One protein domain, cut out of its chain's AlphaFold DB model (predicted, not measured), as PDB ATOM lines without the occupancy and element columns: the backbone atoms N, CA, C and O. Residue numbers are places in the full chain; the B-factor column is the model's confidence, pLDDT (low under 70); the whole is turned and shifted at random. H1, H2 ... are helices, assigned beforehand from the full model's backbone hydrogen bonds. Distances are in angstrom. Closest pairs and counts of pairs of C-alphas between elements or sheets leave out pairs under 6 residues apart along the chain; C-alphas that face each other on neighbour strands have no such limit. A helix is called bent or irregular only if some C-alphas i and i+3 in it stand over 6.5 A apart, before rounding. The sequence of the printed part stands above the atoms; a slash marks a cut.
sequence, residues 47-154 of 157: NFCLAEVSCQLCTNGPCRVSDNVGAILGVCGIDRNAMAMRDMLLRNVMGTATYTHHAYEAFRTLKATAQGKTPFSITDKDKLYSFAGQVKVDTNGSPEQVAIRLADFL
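Overview. This is residues 47 to 154 of the 157 residues of the protein "Prismane/CO dehydrogenase family protein" of Desulfofundulus thermosubterraneus DSM 16057 (UniProt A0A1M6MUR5). The model looks like a dumbbell: one long, straight helix, H2, makes the shaft, with a head of chain at each of its ends. The head where H2 begins is mostly loop, residues 51 to 79, with the very short H1 before it; the head where H2 ends holds H3 and H4, and H4 folds back side by side with the last part of H2 while H3 packs on H4. The shaft between the heads, residues 89 to 102 of H2, stands free. The printed part has 108 residues with four named helices, in the order H1, H2, H3, H4, and no named strand, and its class is all helix. The whole is extended, a rod with a radius of gyration of the C-alphas of 23.3 A and spans of 69 by 26 by 21 A.

Arrangement. The longest helix is H2, residues 80 to 114. H4, residues 143 to 152, touches H2, with 14 pairs of C-alphas within 8 A. The closest C-alphas of these two helices are those of Ala 114 and Glu 144, 4.5 A apart. H2 touches H4 with residues 107 to 114 alone. The two run opposite ways at a shallow tilt of 30 degrees, and their centres are 23.2 A apart. H3, residues 125 to 134, touches H4, and their closest C-alphas are those of Ala 132 and Leu 150, 5.7 A apart. H3 and H4 run the same way at a steep tilt of 38 degrees, only just past shallow, and their centres are 10.1 A apart. H3 is apart from H2, although it follows H2 in the chain. H1, residues 47 to 50, touches no helix and is apart from H2, H3 and H4. In the link between H1 and H2, residues 54 to 55 pair with residues 63 to 64, antiparallel, in stretches too short to be named as strands. Along the backbone, each O i to N i+4 pair inside H2, H3 and H4 is within hydrogen-bond range; H1, with 4 residues, is too short for such a pair, and its one O i to N i+3 pair is not within range.

Along the chain. H2 has 35 residues, Arg 80 to Ala 114, and measures 51.2 A from first to last C-alpha. It begins at C-alpha 80, (99.903, 202.862, 337.835), and ends at C-alpha 114, (64.276, 239.557, 336.457). H3 has 10 residues, Lys 125 to Gln 134, and measures 14.4 A. H4 also has 10 residues, Pro 143 to Asp 152, measures 14.1 A and ends at C-alpha 152, (65.656, 228.202, 332.939). H1 has 4 residues, Asn 47 to Leu 50, and measures 4.9 A; C-alpha 47 is at (106.830, 210.661, 346.374). No helix is bent or irregular.

Size, cuts and confidence. The two C-alphas farthest apart are those of Val 69 and Gly 141, at 69.2 A, while the first and last printed C-alphas, of Asn 47 and Leu 154, are 41.9 A apart. The link from H1 to H2 is long, with 29 residues, and its C-alphas lie 20 to 38 A from the mean of the C-alphas. The links from H2 to H3, with 10 residues, and from H3 to H4, with 8, are short. The printed part runs from residue 47 to residue 154 with no cut, within a full chain of 157 residues. The mean pLDDT of the printed part is 96.3, and no printed residue is under 70.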
ATOM      1  N   ASN A  47     106.500 211.067 347.748       94.12
ATOM      2  CA  ASN A  47     106.830 210.661 346.374       94.12
ATOM      3  C   ASN A  47     105.681 209.938 345.651       94.12
ATOM      4  O   ASN A  47     105.507 210.122 344.451       94.12
ATOM      5  N   PHE A  48     104.856 209.159 346.361       96.00
ATOM      6  CA  PHE A  48     103.697 208.492 345.753       96.00
ATOM      7  C   PHE A  48     102.596 209.480 345.366       96.00
ATOM      8  O   PHE A  48     101.964 209.316 344.328       96.00
ATOM      9  N   CYS A  49     102.375 210.511 346.188       94.50
ATOM     10  CA  CYS A  49     101.406 211.561 345.884       94.50
ATOM     11  C   CYS A  49     101.906 212.458 344.746       94.50
ATOM     12  O   CYS A  49     101.125 212.829 343.880       94.50
ATOM     13  N   LEU A  50     103.207 212.769 344.727       93.75
ATOM     14  CA  LEU A  50     103.849 213.514 343.642       93.75
ATOM     15  C   LEU A  50     103.760 212.802 342.295       93.75
ATOM     16  O   LEU A  50     103.532 213.448 341.281       93.75
ATOM     17  N   ALA A  51     103.962 211.485 342.293       93.31
ATOM     18  CA  ALA A  51     103.860 210.670 341.092       93.31
ATOM     19  C   ALA A  51     102.407 210.310 340.727       93.31
ATOM     20  O   ALA A  51     102.203 209.715 339.678       93.31
ATOM     21  N   GLU A  52     101.425 210.654 341.573       94.94
ATOM     22  CA  GLU A  52      99.991 210.354 341.393       94.94
ATOM     23  C   GLU A  52      99.681 208.843 341.362       94.94
ATOM     24  O   GLU A  52      98.802 208.353 340.662       94.94
ATOM     25  N   VAL A  53     100.411 208.078 342.179       96.50
ATOM     26  CA  VAL A  53     100.352 206.603 342.247       96.50
ATOM     27  C   VAL A  53      99.941 206.111 343.635       96.50
ATOM     28  O   VAL A  53     100.369 205.057 344.111       96.50
ATOM     29  N   SER A  54      99.107 206.915 344.295       96.31
ATOM     30  CA  SER A  54      98.447 206.613 345.562       96.31
ATOM     31  C   SER A  54      96.938 206.812 345.410       96.31
ATOM     32  O   SER A  54      96.505 207.836 344.896       96.31
ATOM     33  N   CYS A  55      96.127 205.872 345.898       96.88
ATOM     34  CA  CYS A  55      94.663 205.926 345.808       96.88
ATOM     35  C   CYS A  55      94.019 205.715 347.184       96.88
ATOM     36  O   CYS A  55      94.369 204.769 347.892       96.88
ATOM     37  N   GLN A  56      93.061 206.576 347.547       96.25
ATOM     38  CA  GLN A  56      92.373 206.582 348.853       96.25
ATOM     39  C   GLN A  56      90.837 206.566 348.731       96.25
ATOM     40  O   GLN A  56      90.131 206.971 349.645       96.25
ATOM     41  N   LEU A  57      90.305 206.129 347.587       95.75
ATOM     42  CA  LEU A  57      88.880 206.272 347.254       95.75
ATOM     43  C   LEU A  57      87.967 205.203 347.869       95.75
ATOM     44  O   LEU A  57      86.752 205.276 347.715       95.75
ATOM     45  N   CYS A  58      88.528 204.184 348.511       96.94
ATOM     46  CA  CYS A  58      87.756 203.131 349.156       96.94
ATOM     47  C   CYS A  58      88.459 202.620 350.414       96.94
ATOM     48  O   CYS A  58      89.645 202.873 350.638       96.94
ATOM     49  N   THR A  59      87.722 201.852 351.210       97.56
ATOM     50  CA  THR A  59      88.163 201.300 352.497       97.56
ATOM     51  C   THR A  59      89.206 200.189 352.382       97.56
ATOM     52  O   THR A  59      89.871 199.893 353.365       97.56
ATOM     53  N   ASN A  60      89.393 199.605 351.192       97.19
ATOM     54  CA  ASN A  60      90.471 198.642 350.933       97.19
ATOM     55  C   ASN A  60      91.838 199.323 350.728       97.19
ATOM     56  O   ASN A  60      92.860 198.646 350.651       97.19
ATOM     57  N   GLY A  61      91.858 200.651 350.560       94.88
ATOM     58  CA  GLY A  61      93.081 201.447 350.492       94.88
ATOM     59  C   GLY A  61      93.609 201.865 351.875       94.88
ATOM     60  O   GLY A  61      93.106 201.408 352.897       94.88
ATOM     61  N   PRO A  62      94.607 202.767 351.928       96.00
ATOM     62  CA  PRO A  62      95.257 203.426 350.796       96.00
ATOM     63  C   PRO A  62      96.142 202.461 349.991       96.00
ATOM     64  O   PRO A  62      97.001 201.784 350.544       96.00
ATOM     65  N   CYS A  63      95.966 202.426 348.669       97.75
ATOM     66  CA  CYS A  63      96.850 201.676 347.769       97.75
ATOM     67  C   CYS A  63      98.000 202.573 347.298       97.75
ATOM     68  O   CYS A  63      97.762 203.743 346.998       97.75
ATOM     69  N   ARG A  64      99.219 202.032 347.176       97.31
ATOM     70  CA  ARG A  64     100.384 202.718 346.587       97.31
ATOM     71  C   ARG A  64     101.080 201.799 345.597       97.31
ATOM     72  O   ARG A  64     101.372 200.660 345.952       97.31
ATOM     73  N   VAL A  65     101.370 202.303 344.397       96.69
ATOM     74  CA  VAL A  65     102.021 201.509 343.348       96.69
ATOM     75  C   VAL A  65     103.538 201.695 343.380       96.69
ATOM     76  O   VAL A  65     104.049 202.811 343.222       96.69
ATOM     77  N   SER A  66     104.264 200.595 343.581       95.88
ATOM     78  CA  SER A  66     105.718 200.571 343.750       95.88
ATOM     79  C   SER A  66     106.335 199.301 343.172       95.88
ATOM     80  O   SER A  66     106.106 198.200 343.677       95.88
ATOM     81  N   ASP A  67     107.195 199.477 342.172       93.38
ATOM     82  CA  ASP A  67     107.919 198.373 341.536       93.38
ATOM     83  C   ASP A  67     108.968 197.777 342.491       93.38
ATOM     84  O   ASP A  67     109.207 196.574 342.484       93.38
ATOM     85  N   ASN A  68     109.509 198.592 343.407       94.56
ATOM     86  CA  ASN A  68     110.535 198.186 344.375       94.56
ATOM     87  C   ASN A  68     110.077 197.083 345.340       94.56
ATOM     88  O   ASN A  68     110.910 196.376 345.896       94.56
ATOM     89  N   VAL A  69     108.769 196.971 345.585       94.62
ATOM     90  CA  VAL A  69     108.189 195.984 346.516       94.62
ATOM     91  C   VAL A  69     107.180 195.062 345.829       94.62
ATOM     92  O   VAL A  69     106.449 194.345 346.504       94.62
ATOM     93  N   GLY A  70     107.096 195.099 344.493       95.56
ATOM     94  CA  GLY A  70     106.160 194.286 343.709       95.56
ATOM     95  C   GLY A  70     104.681 194.681 343.833       95.56
ATOM     96  O   GLY A  70     103.815 193.989 343.303       95.56
ATOM     97  N   ALA A  71     104.367 195.800 344.494       96.88
ATOM     98  CA  ALA A  71     103.006 196.315 344.622       96.88
ATOM     99  C   ALA A  71     102.612 197.075 343.346       96.88
ATOM    100  O   ALA A  71     102.545 198.302 343.338       96.88
ATOM    101  N   ILE A  72     102.410 196.351 342.245       97.25
ATOM    102  CA  ILE A  72     102.177 196.937 340.913       97.25
ATOM    103  C   ILE A  72     100.701 197.263 340.619       97.25
ATOM    104  O   ILE A  72     100.405 197.953 339.645       97.25
ATOM    105  N   LEU A  73      99.782 196.813 341.479       97.94
ATOM    106  CA  LEU A  73      98.339 197.035 341.374       97.94
ATOM    107  C   LEU A  73      97.768 197.527 342.710       97.94
ATOM    108  O   LEU A  73      98.271 197.190 343.782       97.94
ATOM    109  N   GLY A  74      96.676 198.288 342.658       97.62
ATOM    110  CA  GLY A  74      95.805 198.475 343.816       97.62
ATOM    111  C   GLY A  74      95.031 197.196 344.153       97.62
ATOM    112  O   GLY A  74      94.923 196.294 343.326       97.62
ATOM    113  N   VAL A  75      94.410 197.141 345.336       98.00
ATOM    114  CA  VAL A  75      93.612 195.975 345.777       98.00
ATOM    115  C   VAL A  75      92.485 195.636 344.791       98.00
ATOM    116  O   VAL A  75      92.137 194.475 344.620       98.00
ATOM    117  N   CYS A  76      91.936 196.636 344.097       97.38
ATOM    118  CA  CYS A  76      90.916 196.435 343.064       97.38
ATOM    119  C   CYS A  76      91.468 196.058 341.674       97.38
ATOM    120  O   CYS A  76      90.685 195.953 340.735       97.38
ATOM    121  N   GLY A  77      92.785 195.911 341.515       97.62
ATOM    122  CA  GLY A  77      93.431 195.568 340.245       97.62
ATOM    123  C   GLY A  77      93.783 196.752 339.339       97.62
ATOM    124  O   GLY A  77      94.217 196.535 338.214       97.62
ATOM    125  N   ILE A  78      93.616 198.002 339.789       97.12
ATOM    126  CA  ILE A  78      94.024 199.177 339.000       97.12
ATOM    127  C   ILE A  78      95.548 199.344 338.992       97.12
ATOM    128  O   ILE A  78      96.181 199.272 340.045       97.12
ATOM    129  N   ASP A  79      96.123 199.598 337.818       97.19
ATOM    130  CA  ASP A  79      97.561 199.810 337.642       97.19
ATOM    131  C   ASP A  79      97.992 201.271 337.874       97.19
ATOM    132  O   ASP A  79      97.186 202.157 338.184       97.19
ATOM    133  N   ARG A  80      99.295 201.529 337.707       96.75
ATOM    134  CA  ARG A  80      99.903 202.862 337.835       96.75
ATOM    135  C   ARG A  80      99.256 203.905 336.917       96.75
ATOM    136  O   ARG A  80      99.004 205.026 337.353       96.75
ATOM    137  N   ASN A  81      99.009 203.545 335.658       96.19
ATOM    138  CA  ASN A  81      98.557 204.474 334.622       96.19
ATOM    139  C   ASN A  81      97.124 204.924 334.891       96.19
ATOM    140  O   ASN A  81      96.816 206.116 334.901       96.19
ATOM    141  N   ALA A  82      96.248 203.961 335.159       96.06
ATOM    142  CA  ALA A  82      94.860 204.235 335.459       96.06
ATOM    143  C   ALA A  82      94.711 204.947 336.815       96.06
ATOM    144  O   ALA A  82      93.807 205.772 336.966       96.06
ATOM    145  N   MET A  83      95.599 204.692 337.787       96.75
ATOM    146  CA  MET A  83      95.621 205.435 339.050       96.75
ATOM    147  C   MET A  83      95.955 206.920 338.839       96.75
ATOM    148  O   MET A  83      95.197 207.765 339.315       96.75
ATOM    149  N   ALA A  84      96.998 207.228 338.062       95.44
ATOM    150  CA  ALA A  84      97.368 208.607 337.732       95.44
ATOM    151  C   ALA A  84      96.258 209.328 336.947       95.44
ATOM    152  O   ALA A  84      95.833 210.422 337.314       95.44
ATOM    153  N   MET A  85      95.695 208.679 335.920       96.69
ATOM    154  CA  MET A  85      94.588 209.253 335.142       96.69
ATOM    155  C   MET A  85      93.340 209.510 335.989       96.69
ATOM    156  O   MET A  85      92.635 210.495 335.771       96.69
ATOM    157  N   ARG A  86      93.058 208.648 336.971       95.62
ATOM    158  CA  ARG A  86      91.939 208.848 337.893       95.62
ATOM    159  C   ARG A  86      92.162 210.053 338.803       95.62
ATOM    160  O   ARG A  86      91.225 210.823 338.992       95.62
ATOM    161  N   ASP A  87      93.362 210.221 339.358       94.94
ATOM    162  CA  ASP A  87      93.686 211.383 340.193       94.94
ATOM    163  C   ASP A  87      93.577 212.689 339.391       94.94
ATOM    164  O   ASP A  87      92.886 213.622 339.806       94.94
ATOM    165  N   MET A  88      94.141 212.715 338.180       95.50
ATOM    166  CA  MET A  88      94.020 213.841 337.252       95.50
ATOM    167  C   MET A  88      92.555 214.159 336.909       95.50
ATOM    168  O   MET A  88      92.143 215.321 336.985       95.50
ATOM    169  N   LEU A  89      91.739 213.143 336.598       96.62
ATOM    170  CA  LEU A  89      90.309 213.321 336.333       96.62
ATOM    171  C   LEU A  89      89.580 213.917 337.541       96.62
ATOM    172  O   LEU A  89      88.821 214.871 337.383       96.62
ATOM    173  N   LEU A  90      89.816 213.396 338.747       95.56
ATOM    174  CA  LEU A  90      89.167 213.894 339.962       95.56
ATOM    175  C   LEU A  90      89.557 215.344 340.262       95.56
ATOM    176  O   LEU A  90      88.687 216.149 340.592       95.56
ATOM    177  N   ARG A  91      90.829 215.716 340.078       94.88
ATOM    178  CA  ARG A  91      91.276 217.115 340.195       94.88
ATOM    179  C   ARG A  91      90.578 218.026 339.192       94.88
ATOM    180  O   ARG A  91      90.126 219.108 339.566       94.88
ATOM    181  N   ASN A  92      90.433 217.575 337.946       96.94
ATOM    182  CA  ASN A  92      89.716 218.327 336.920       96.94
ATOM    183  C   ASN A  92      88.226 218.501 337.266       96.94
ATOM    184  O   ASN A  92      87.675 219.592 337.122       96.94
ATOM    185  N   VAL A  93      87.579 217.449 337.777       97.38
ATOM    186  CA  VAL A  93      86.176 217.497 338.218       97.38
ATOM    187  C   VAL A  93      85.989 218.453 339.397       97.38
ATOM    188  O   VAL A  93      85.055 219.248 339.363       97.38
ATOM    189  N   MET A  94      86.878 218.453 340.397       96.31
ATOM    190  CA  MET A  94      86.803 219.394 341.529       96.31
ATOM    191  C   MET A  94      86.881 220.862 341.075       96.31
ATOM    192  O   MET A  94      86.107 221.703 341.539       96.31
ATOM    193  N   GLY A  95      87.773 221.174 340.127       96.00
ATOM    194  CA  GLY A  95      87.845 222.509 339.526       96.00
ATOM    195  C   GLY A  95      86.583 222.852 338.730       96.00
ATOM    196  O   GLY A  95      85.982 223.908 338.930       96.00
ATOM    197  N   THR A  96      86.132 221.925 337.882       96.81
ATOM    198  CA  THR A  96      84.934 222.093 337.045       96.81
ATOM    199  C   THR A  96      83.684 222.328 337.894       96.81
ATOM    200  O   THR A  96      82.926 223.248 337.611       96.81
ATOM    201  N   ALA A  97      83.499 221.571 338.980       96.38
ATOM    202  CA  ALA A  97      82.369 221.716 339.896       96.38
ATOM    203  C   ALA A  97      82.274 223.130 340.492       96.38
ATOM    204  O   ALA A  97      81.175 223.671 340.620       96.38
ATOM    205  N   THR A  98      83.416 223.758 340.790       95.81
ATOM    206  CA  THR A  98      83.470 225.134 341.307       95.81
ATOM    207  C   THR A  98      82.944 226.136 340.276       95.81
ATOM    208  O   THR A  98      82.097 226.970 340.599       95.81
ATOM    209  N   TYR A  99      83.395 226.037 339.022       95.75
ATOM    210  CA  TYR A  99      82.932 226.919 337.944       95.75
ATOM    211  C   TYR A  99      81.472 226.668 337.568       95.75
ATOM    212  O   TYR A  99      80.729 227.622 337.347       95.75
ATOM    213  N   THR A 100      81.039 225.407 337.558       94.38
ATOM    214  CA  THR A 100      79.634 225.054 337.339       94.38
ATOM    215  C   THR A 100      78.746 225.656 338.424       94.38
ATOM    216  O   THR A 100      77.717 226.246 338.104       94.38
ATOM    217  N   HIS A 101      79.147 225.575 339.697       94.06
ATOM    218  CA  HIS A 101      78.389 226.184 340.788       94.06
ATOM    219  C   HIS A 101      78.375 227.719 340.699       94.06
ATOM    220  O   HIS A 101      77.333 228.336 340.891       94.06
ATOM    221  N   HIS A 102      79.495 228.344 340.327       95.94
ATOM    222  CA  HIS A 102      79.537 229.788 340.086       95.94
ATOM    223  C   HIS A 102      78.561 230.213 338.976       95.94
ATOM    224  O   HIS A 102      77.794 231.159 339.148       95.94
ATOM    225  N   ALA A 103      78.554 229.495 337.847       93.38
ATOM    226  CA  ALA A 103      77.621 229.750 336.753       93.38
ATOM    227  C   ALA A 103      76.163 229.545 337.196       93.38
ATOM    228  O   ALA A 103      75.308 230.376 336.897       93.38
ATOM    229  N   TYR A 104      75.884 228.493 337.965       93.19
ATOM    230  CA  TYR A 104      74.562 228.239 338.534       93.19
ATOM    231  C   TYR A 104      74.056 229.408 339.389       93.19
ATOM    232  O   TYR A 104      72.951 229.905 339.166       93.19
ATOM    233  N   GLU A 105      74.868 229.901 340.325       95.38
ATOM    234  CA  GLU A 105      74.488 231.034 341.176       95.38
ATOM    235  C   GLU A 105      74.305 232.330 340.370       95.38
ATOM    236  O   GLU A 105      73.399 233.119 340.658       95.38
ATOM    237  N   ALA A 106      75.084 232.528 339.302       94.88
ATOM    238  CA  ALA A 106      74.891 233.646 338.380       94.88
ATOM    239  C   ALA A 106      73.531 233.566 337.657       94.88
ATOM    240  O   ALA A 106      72.801 234.558 337.610       94.88
ATOM    241  N   PHE A 107      73.139 232.390 337.154       94.88
ATOM    242  CA  PHE A 107      71.845 232.179 336.486       94.88
ATOM    243  C   PHE A 107      70.668 232.309 337.462       94.88
ATOM    244  O   PHE A 107      69.661 232.947 337.144       94.88
ATOM    245  N   ARG A 108      70.804 231.790 338.689       95.75
ATOM    246  CA  ARG A 108      69.817 231.999 339.764       95.75
ATOM    247  C   ARG A 108      69.638 233.470 340.095       95.75
ATOM    248  O   ARG A 108      68.505 233.932 340.228       95.75
ATOM    249  N   THR A 109      70.742 234.202 340.200       96.81
ATOM    250  CA  THR A 109      70.722 235.642 340.460       96.81
ATOM    251  C   THR A 109      70.061 236.388 339.308       96.81
ATOM    252  O   THR A 109      69.208 237.236 339.561       96.81
ATOM    253  N   LEU A 110      70.365 236.040 338.053       96.94
ATOM    254  CA  LEU A 110      69.714 236.613 336.871       96.94
ATOM    255  C   LEU A 110      68.192 236.404 336.911       96.94
ATOM    256  O   LEU A 110      67.437 237.366 336.761       96.94
ATOM    257  N   LYS A 111      67.735 235.176 337.196       96.88
ATOM    258  CA  LYS A 111      66.304 234.858 337.333       96.88
ATOM    259  C   LYS A 111      65.646 235.660 338.451       96.88
ATOM    260  O   LYS A 111      64.594 236.258 338.245       96.88
ATOM    261  N   ALA A 112      66.258 235.688 339.634       97.94
ATOM    262  CA  ALA A 112      65.738 236.432 340.776       97.94
ATOM    263  C   ALA A 112      65.697 237.946 340.499       97.94
ATOM    264  O   ALA A 112      64.733 238.610 340.878       97.94
ATOM    265  N   THR A 113      66.699 238.477 339.793       98.25
ATOM    266  CA  THR A 113      66.763 239.881 339.358       98.25
ATOM    267  C   THR A 113      65.610 240.213 338.421       98.25
ATOM    268  O   THR A 113      64.872 241.159 338.674       98.25
ATOM    269  N   ALA A 114      65.388 239.391 337.393       97.75
ATOM    270  CA  ALA A 114      64.276 239.557 336.457       97.75
ATOM    271  C   ALA A 114      62.892 239.441 337.130       97.75
ATOM    272  O   ALA A 114      61.919 240.018 336.656       97.75
ATOM    273  N   GLN A 115      62.801 238.730 338.259       97.94
ATOM    274  CA  GLN A 115      61.596 238.634 339.090       97.94
ATOM    275  C   GLN A 115      61.451 239.775 340.114       97.94
ATOM    276  O   GLN A 115      60.526 239.738 340.924       97.94
ATOM    277  N   GLY A 116      62.365 240.750 340.138       97.94
ATOM    278  CA  GLY A 116      62.344 241.856 341.101       97.94
ATOM    279  C   GLY A 116      62.671 241.447 342.543       97.94
ATOM    280  O   GLY A 116      62.317 242.156 343.479       97.94
ATOM    281  N   LYS A 117      63.327 240.297 342.748       98.31
ATOM    282  CA  LYS A 117      63.645 239.731 344.076       98.31
ATOM    283  C   LYS A 117      65.060 240.056 344.564       98.31
ATOM    284  O   LYS A 117      65.523 239.476 345.542       98.31
ATOM    285  N   THR A 118      65.771 240.940 343.872       97.88
ATOM    286  CA  THR A 118      67.141 241.350 344.215       97.88
ATOM    287  C   THR A 118      67.289 242.860 344.014       97.88
ATOM    288  O   THR A 118      66.502 243.431 343.259       97.88
ATOM    289  N   PRO A 119      68.306 243.508 344.609       97.81
ATOM    290  CA  PRO A 119      68.597 244.922 344.364       97.81
ATOM    291  C   PRO A 119      69.317 245.189 343.026       97.81
ATOM    292  O   PRO A 119      69.685 246.329 342.750       97.81
ATOM    293  N   PHE A 120      69.582 244.160 342.216       97.81
ATOM    294  CA  PHE A 120      70.303 244.299 340.953       97.81
ATOM    295  C   PHE A 120      69.387 244.721 339.800       97.81
ATOM    296  O   PHE A 120      68.161 244.704 339.902       97.81
ATOM    297  N   SER A 121      69.999 245.080 338.671       97.06
ATOM    298  CA  SER A 121      69.303 245.359 337.413       97.06
ATOM    299  C   SER A 121      70.064 244.763 336.229       97.06
ATOM    300  O   SER A 121      71.275 244.545 336.298       97.06
ATOM    301  N   ILE A 122      69.349 244.486 335.135       97.62
ATOM    302  CA  ILE A 122      69.950 244.012 333.884       97.62
ATOM    303  C   ILE A 122      70.513 245.226 333.138       97.62
ATOM    304  O   ILE A 122      69.764 245.999 332.536       97.62
ATOM    305  N   THR A 123      71.833 245.398 333.193       97.62
ATOM    306  CA  THR A 123      72.528 246.547 332.592       97.62
ATOM    307  C   THR A 123      72.822 246.346 331.107       97.62
ATOM    308  O   THR A 123      72.591 247.249 330.307       97.62
ATOM    309  N   ASP A 124      73.287 245.157 330.722       97.88
ATOM    310  CA  ASP A 124      73.702 244.833 329.353       97.88
ATOM    311  C   ASP A 124      72.661 243.942 328.660       97.88
ATOM    312  O   ASP A 124      72.712 242.709 328.699       97.88
ATOM    313  N   LYS A 125      71.664 244.598 328.060       97.88
ATOM    314  CA  LYS A 125      70.534 243.936 327.395       97.88
ATOM    315  C   LYS A 125      70.963 243.270 326.089       97.88
ATOM    316  O   LYS A 125      70.556 242.142 325.832       97.88
ATOM    317  N   ASP A 126      71.820 243.912 325.301       98.12
ATOM    318  CA  ASP A 126      72.272 243.370 324.014       98.12
ATOM    319  C   ASP A 126      73.026 242.049 324.200       98.12
ATOM    320  O   ASP A 126      72.779 241.079 323.477       98.12
ATOM    321  N   LYS A 127      73.876 241.959 325.235       97.75
ATOM    322  CA  LYS A 127      74.538 240.702 325.605       97.75
ATOM    323  C   LYS A 127      73.542 239.628 326.029       97.75
ATOM    324  O   LYS A 127      73.712 238.477 325.630       97.75
ATOM    325  N   LEU A 128      72.512 239.982 326.800       97.94
ATOM    326  CA  LEU A 128      71.465 239.042 327.204       97.94
ATOM    327  C   LEU A 128      70.772 238.422 325.981       97.94
ATOM    328  O   LEU A 128      70.700 237.197 325.879       97.94
ATOM    329  N   TYR A 129      70.301 239.253 325.045       98.25
ATOM    330  CA  TYR A 129      69.636 238.776 323.829       98.25
ATOM    331  C   TYR A 129      70.590 237.966 322.939       98.25
ATOM    332  O   TYR A 129      70.218 236.894 322.460       98.25
ATOM    333  N   SER A 130      71.833 238.428 322.761       98.06
ATOM    334  CA  SER A 130      72.849 237.714 321.977       98.06
ATOM    335  C   SER A 130      73.131 236.324 322.546       98.06
ATOM    336  O   SER A 130      73.121 235.336 321.811       98.06
ATOM    337  N   PHE A 131      73.343 236.228 323.858       95.81
ATOM    338  CA  PHE A 131      73.676 234.966 324.506       95.81
ATOM    339  C   PHE A 131      72.491 233.996 324.510       95.81
ATOM    340  O   PHE A 131      72.667 232.831 324.158       95.81
ATOM    341  N   ALA A 132      71.276 234.480 324.794       96.94
ATOM    342  CA  ALA A 132      70.054 233.687 324.658       96.94
ATOM    343  C   ALA A 132      69.886 233.129 323.233       96.94
ATOM    344  O   ALA A 132      69.606 231.942 323.068       96.94
ATOM    345  N   GLY A 133      70.158 233.940 322.206       97.62
ATOM    346  CA  GLY A 133      70.138 233.495 320.813       97.62
ATOM    347  C   GLY A 133      71.170 232.403 320.504       97.62
ATOM    348  O   GLY A 133      70.845 231.428 319.826       97.62
ATOM    349  N   GLN A 134      72.392 232.506 321.041       96.56
ATOM    350  CA  GLN A 134      73.448 231.497 320.845       96.56
ATOM    351  C   GLN A 134      73.053 230.122 321.393       96.56
ATOM    352  O   GLN A 134      73.347 229.101 320.771       96.56
ATOM    353  N   VAL A 135      72.352 230.095 322.528       94.94
ATOM    354  CA  VAL A 135      71.837 228.856 323.131       94.94
ATOM    355  C   VAL A 135      70.435 228.475 322.639       94.94
ATOM    356  O   VAL A 135      69.839 227.532 323.150       94.94
ATOM    357  N   LYS A 136      69.925 229.162 321.606       96.19
ATOM    358  CA  LYS A 136      68.623 228.907 320.965       96.19
ATOM    359  C   LYS A 136      67.423 229.043 321.913       96.19
ATOM    360  O   LYS A 136      66.415 228.361 321.746       96.19
ATOM    361  N   VAL A 137      67.522 229.941 322.891       96.81
ATOM    362  CA  VAL A 137      66.404 230.364 323.741       96.81
ATOM    363  C   VAL A 137      65.610 231.459 323.030       96.81
ATOM    364  O   VAL A 137      66.194 232.333 322.395       96.81
ATOM    365  N   ASP A 138      64.279 231.438 323.155       97.12
ATOM    366  CA  ASP A 138      63.410 232.469 322.577       97.12
ATOM    367  C   ASP A 138      63.732 233.863 323.143       97.12
ATOM    368  O   ASP A 138      63.637 234.119 324.350       97.12
ATOM    369  N   THR A 139      64.082 234.779 322.244       97.88
ATOM    370  CA  THR A 139      64.501 236.151 322.535       97.88
ATOM    371  C   THR A 139      63.364 237.172 322.451       97.88
ATOM    372  O   THR A 139      63.620 238.361 322.590       97.88
ATOM    373  N   ASN A 140      62.113 236.763 322.223       97.50
ATOM    374  CA  ASN A 140      60.999 237.706 322.091       97.50
ATOM    375  C   ASN A 140      60.530 238.293 323.436       97.50
ATOM    376  O   ASN A 140      60.370 237.575 324.422       97.50
ATOM    377  N   GLY A 141      60.217 239.588 323.471       96.56
ATOM    378  CA  GLY A 141      59.650 240.252 324.652       96.56
ATOM    379  C   GLY A 141      60.670 241.028 325.489       96.56
ATOM    380  O   GLY A 141      61.729 241.425 324.996       96.56
ATOM    381  N   SER A 142      60.317 241.305 326.747       98.06
ATOM    382  CA  SER A 142      61.124 242.162 327.624       98.06
ATOM    383  C   SER A 142      62.436 241.483 328.050       98.06
ATOM    384  O   SER A 142      62.516 240.247 328.061       98.06
ATOM    385  N   PRO A 143      63.463 242.256 328.450       98.00
ATOM    386  CA  PRO A 143      64.708 241.699 328.974       98.00
ATOM    387  C   PRO A 143      64.475 240.737 330.143       98.00
ATOM    388  O   PRO A 143      65.115 239.699 330.227       98.00
ATOM    389  N   GLU A 144      63.517 241.026 331.019       98.12
ATOM    390  CA  GLU A 144      63.175 240.185 332.166       98.12
ATOM    391  C   GLU A 144      62.605 238.834 331.716       98.12
ATOM    392  O   GLU A 144      62.985 237.790 332.246       98.12
ATOM    393  N   GLN A 145      61.742 238.827 330.695       98.19
ATOM    394  CA  GLN A 145      61.185 237.592 330.137       98.19
ATOM    395  C   GLN A 145      62.275 236.722 329.499       98.19
ATOM    396  O   GLN A 145      62.317 235.513 329.736       98.19
ATOM    397  N   VAL A 146      63.183 237.330 328.727       98.00
ATOM    398  CA  VAL A 146      64.323 236.622 328.120       98.00
ATOM    399  C   VAL A 146      65.290 236.119 329.185       98.00
ATOM    400  O   VAL A 146      65.736 234.980 329.107       98.00
ATOM    401  N   ALA A 147      65.579 236.923 330.210       97.44
ATOM    402  CA  ALA A 147      66.443 236.548 331.324       97.44
ATOM    403  C   ALA A 147      65.901 235.350 332.106       97.44
ATOM    404  O   ALA A 147      66.670 234.449 332.432       97.44
ATOM    405  N   ILE A 148      64.590 235.302 332.366       97.12
ATOM    406  CA  ILE A 148      63.956 234.145 333.012       97.12
ATOM    407  C   ILE A 148      64.112 232.897 332.136       97.12
ATOM    408  O   ILE A 148      64.560 231.868 332.634       97.12
ATOM    409  N   ARG A 149      63.819 232.986 330.832       96.69
ATOM    410  CA  ARG A 149      63.959 231.836 329.922       96.69
ATOM    411  C   ARG A 149      65.404 231.366 329.777       96.69
ATOM    412  O   ARG A 149      65.653 230.166 329.775       96.69
ATOM    413  N   LEU A 150      66.354 232.292 329.674       95.50
ATOM    414  CA  LEU A 150      67.778 231.967 329.629       95.50
ATOM    415  C   LEU A 150      68.231 231.308 330.934       95.50
ATOM    416  O   LEU A 150      68.995 230.349 330.898       95.50
ATOM    417  N   ALA A 151      67.753 231.801 332.078       95.12
ATOM    418  CA  ALA A 151      68.062 231.194 333.360       95.12
ATOM    419  C   ALA A 151      67.521 229.756 333.460       95.12
ATOM    420  O   ALA A 151      68.220 228.875 333.952       95.12
ATOM    421  N   ASP A 152      66.315 229.515 332.940       93.81
ATOM    422  CA  ASP A 152      65.656 228.202 332.939       93.81
ATOM    423  C   ASP A 152      66.245 227.222 331.912       93.81
ATOM    424  O   ASP A 152      66.140 226.009 332.092       93.81
ATOM    425  N   PHE A 153      66.913 227.720 330.864       91.94
ATOM    426  CA  PHE A 153      67.642 226.892 329.896       91.94
ATOM    427  C   PHE A 153      68.814 226.125 330.514       91.94
ATOM    428  O   PHE A 153      69.235 225.109 329.960       91.94
ATOM    429  N   LEU A 154      69.336 226.577 331.653       81.06
ATOM    430  CA  LEU A 154      70.320 225.836 332.429       81.06
ATOM    431  C   LEU A 154      69.608 225.128 333.601       81.06
ATOM    432  O   LEU A 154      69.737 225.583 334.741       81.06
TER     433      LEU A 154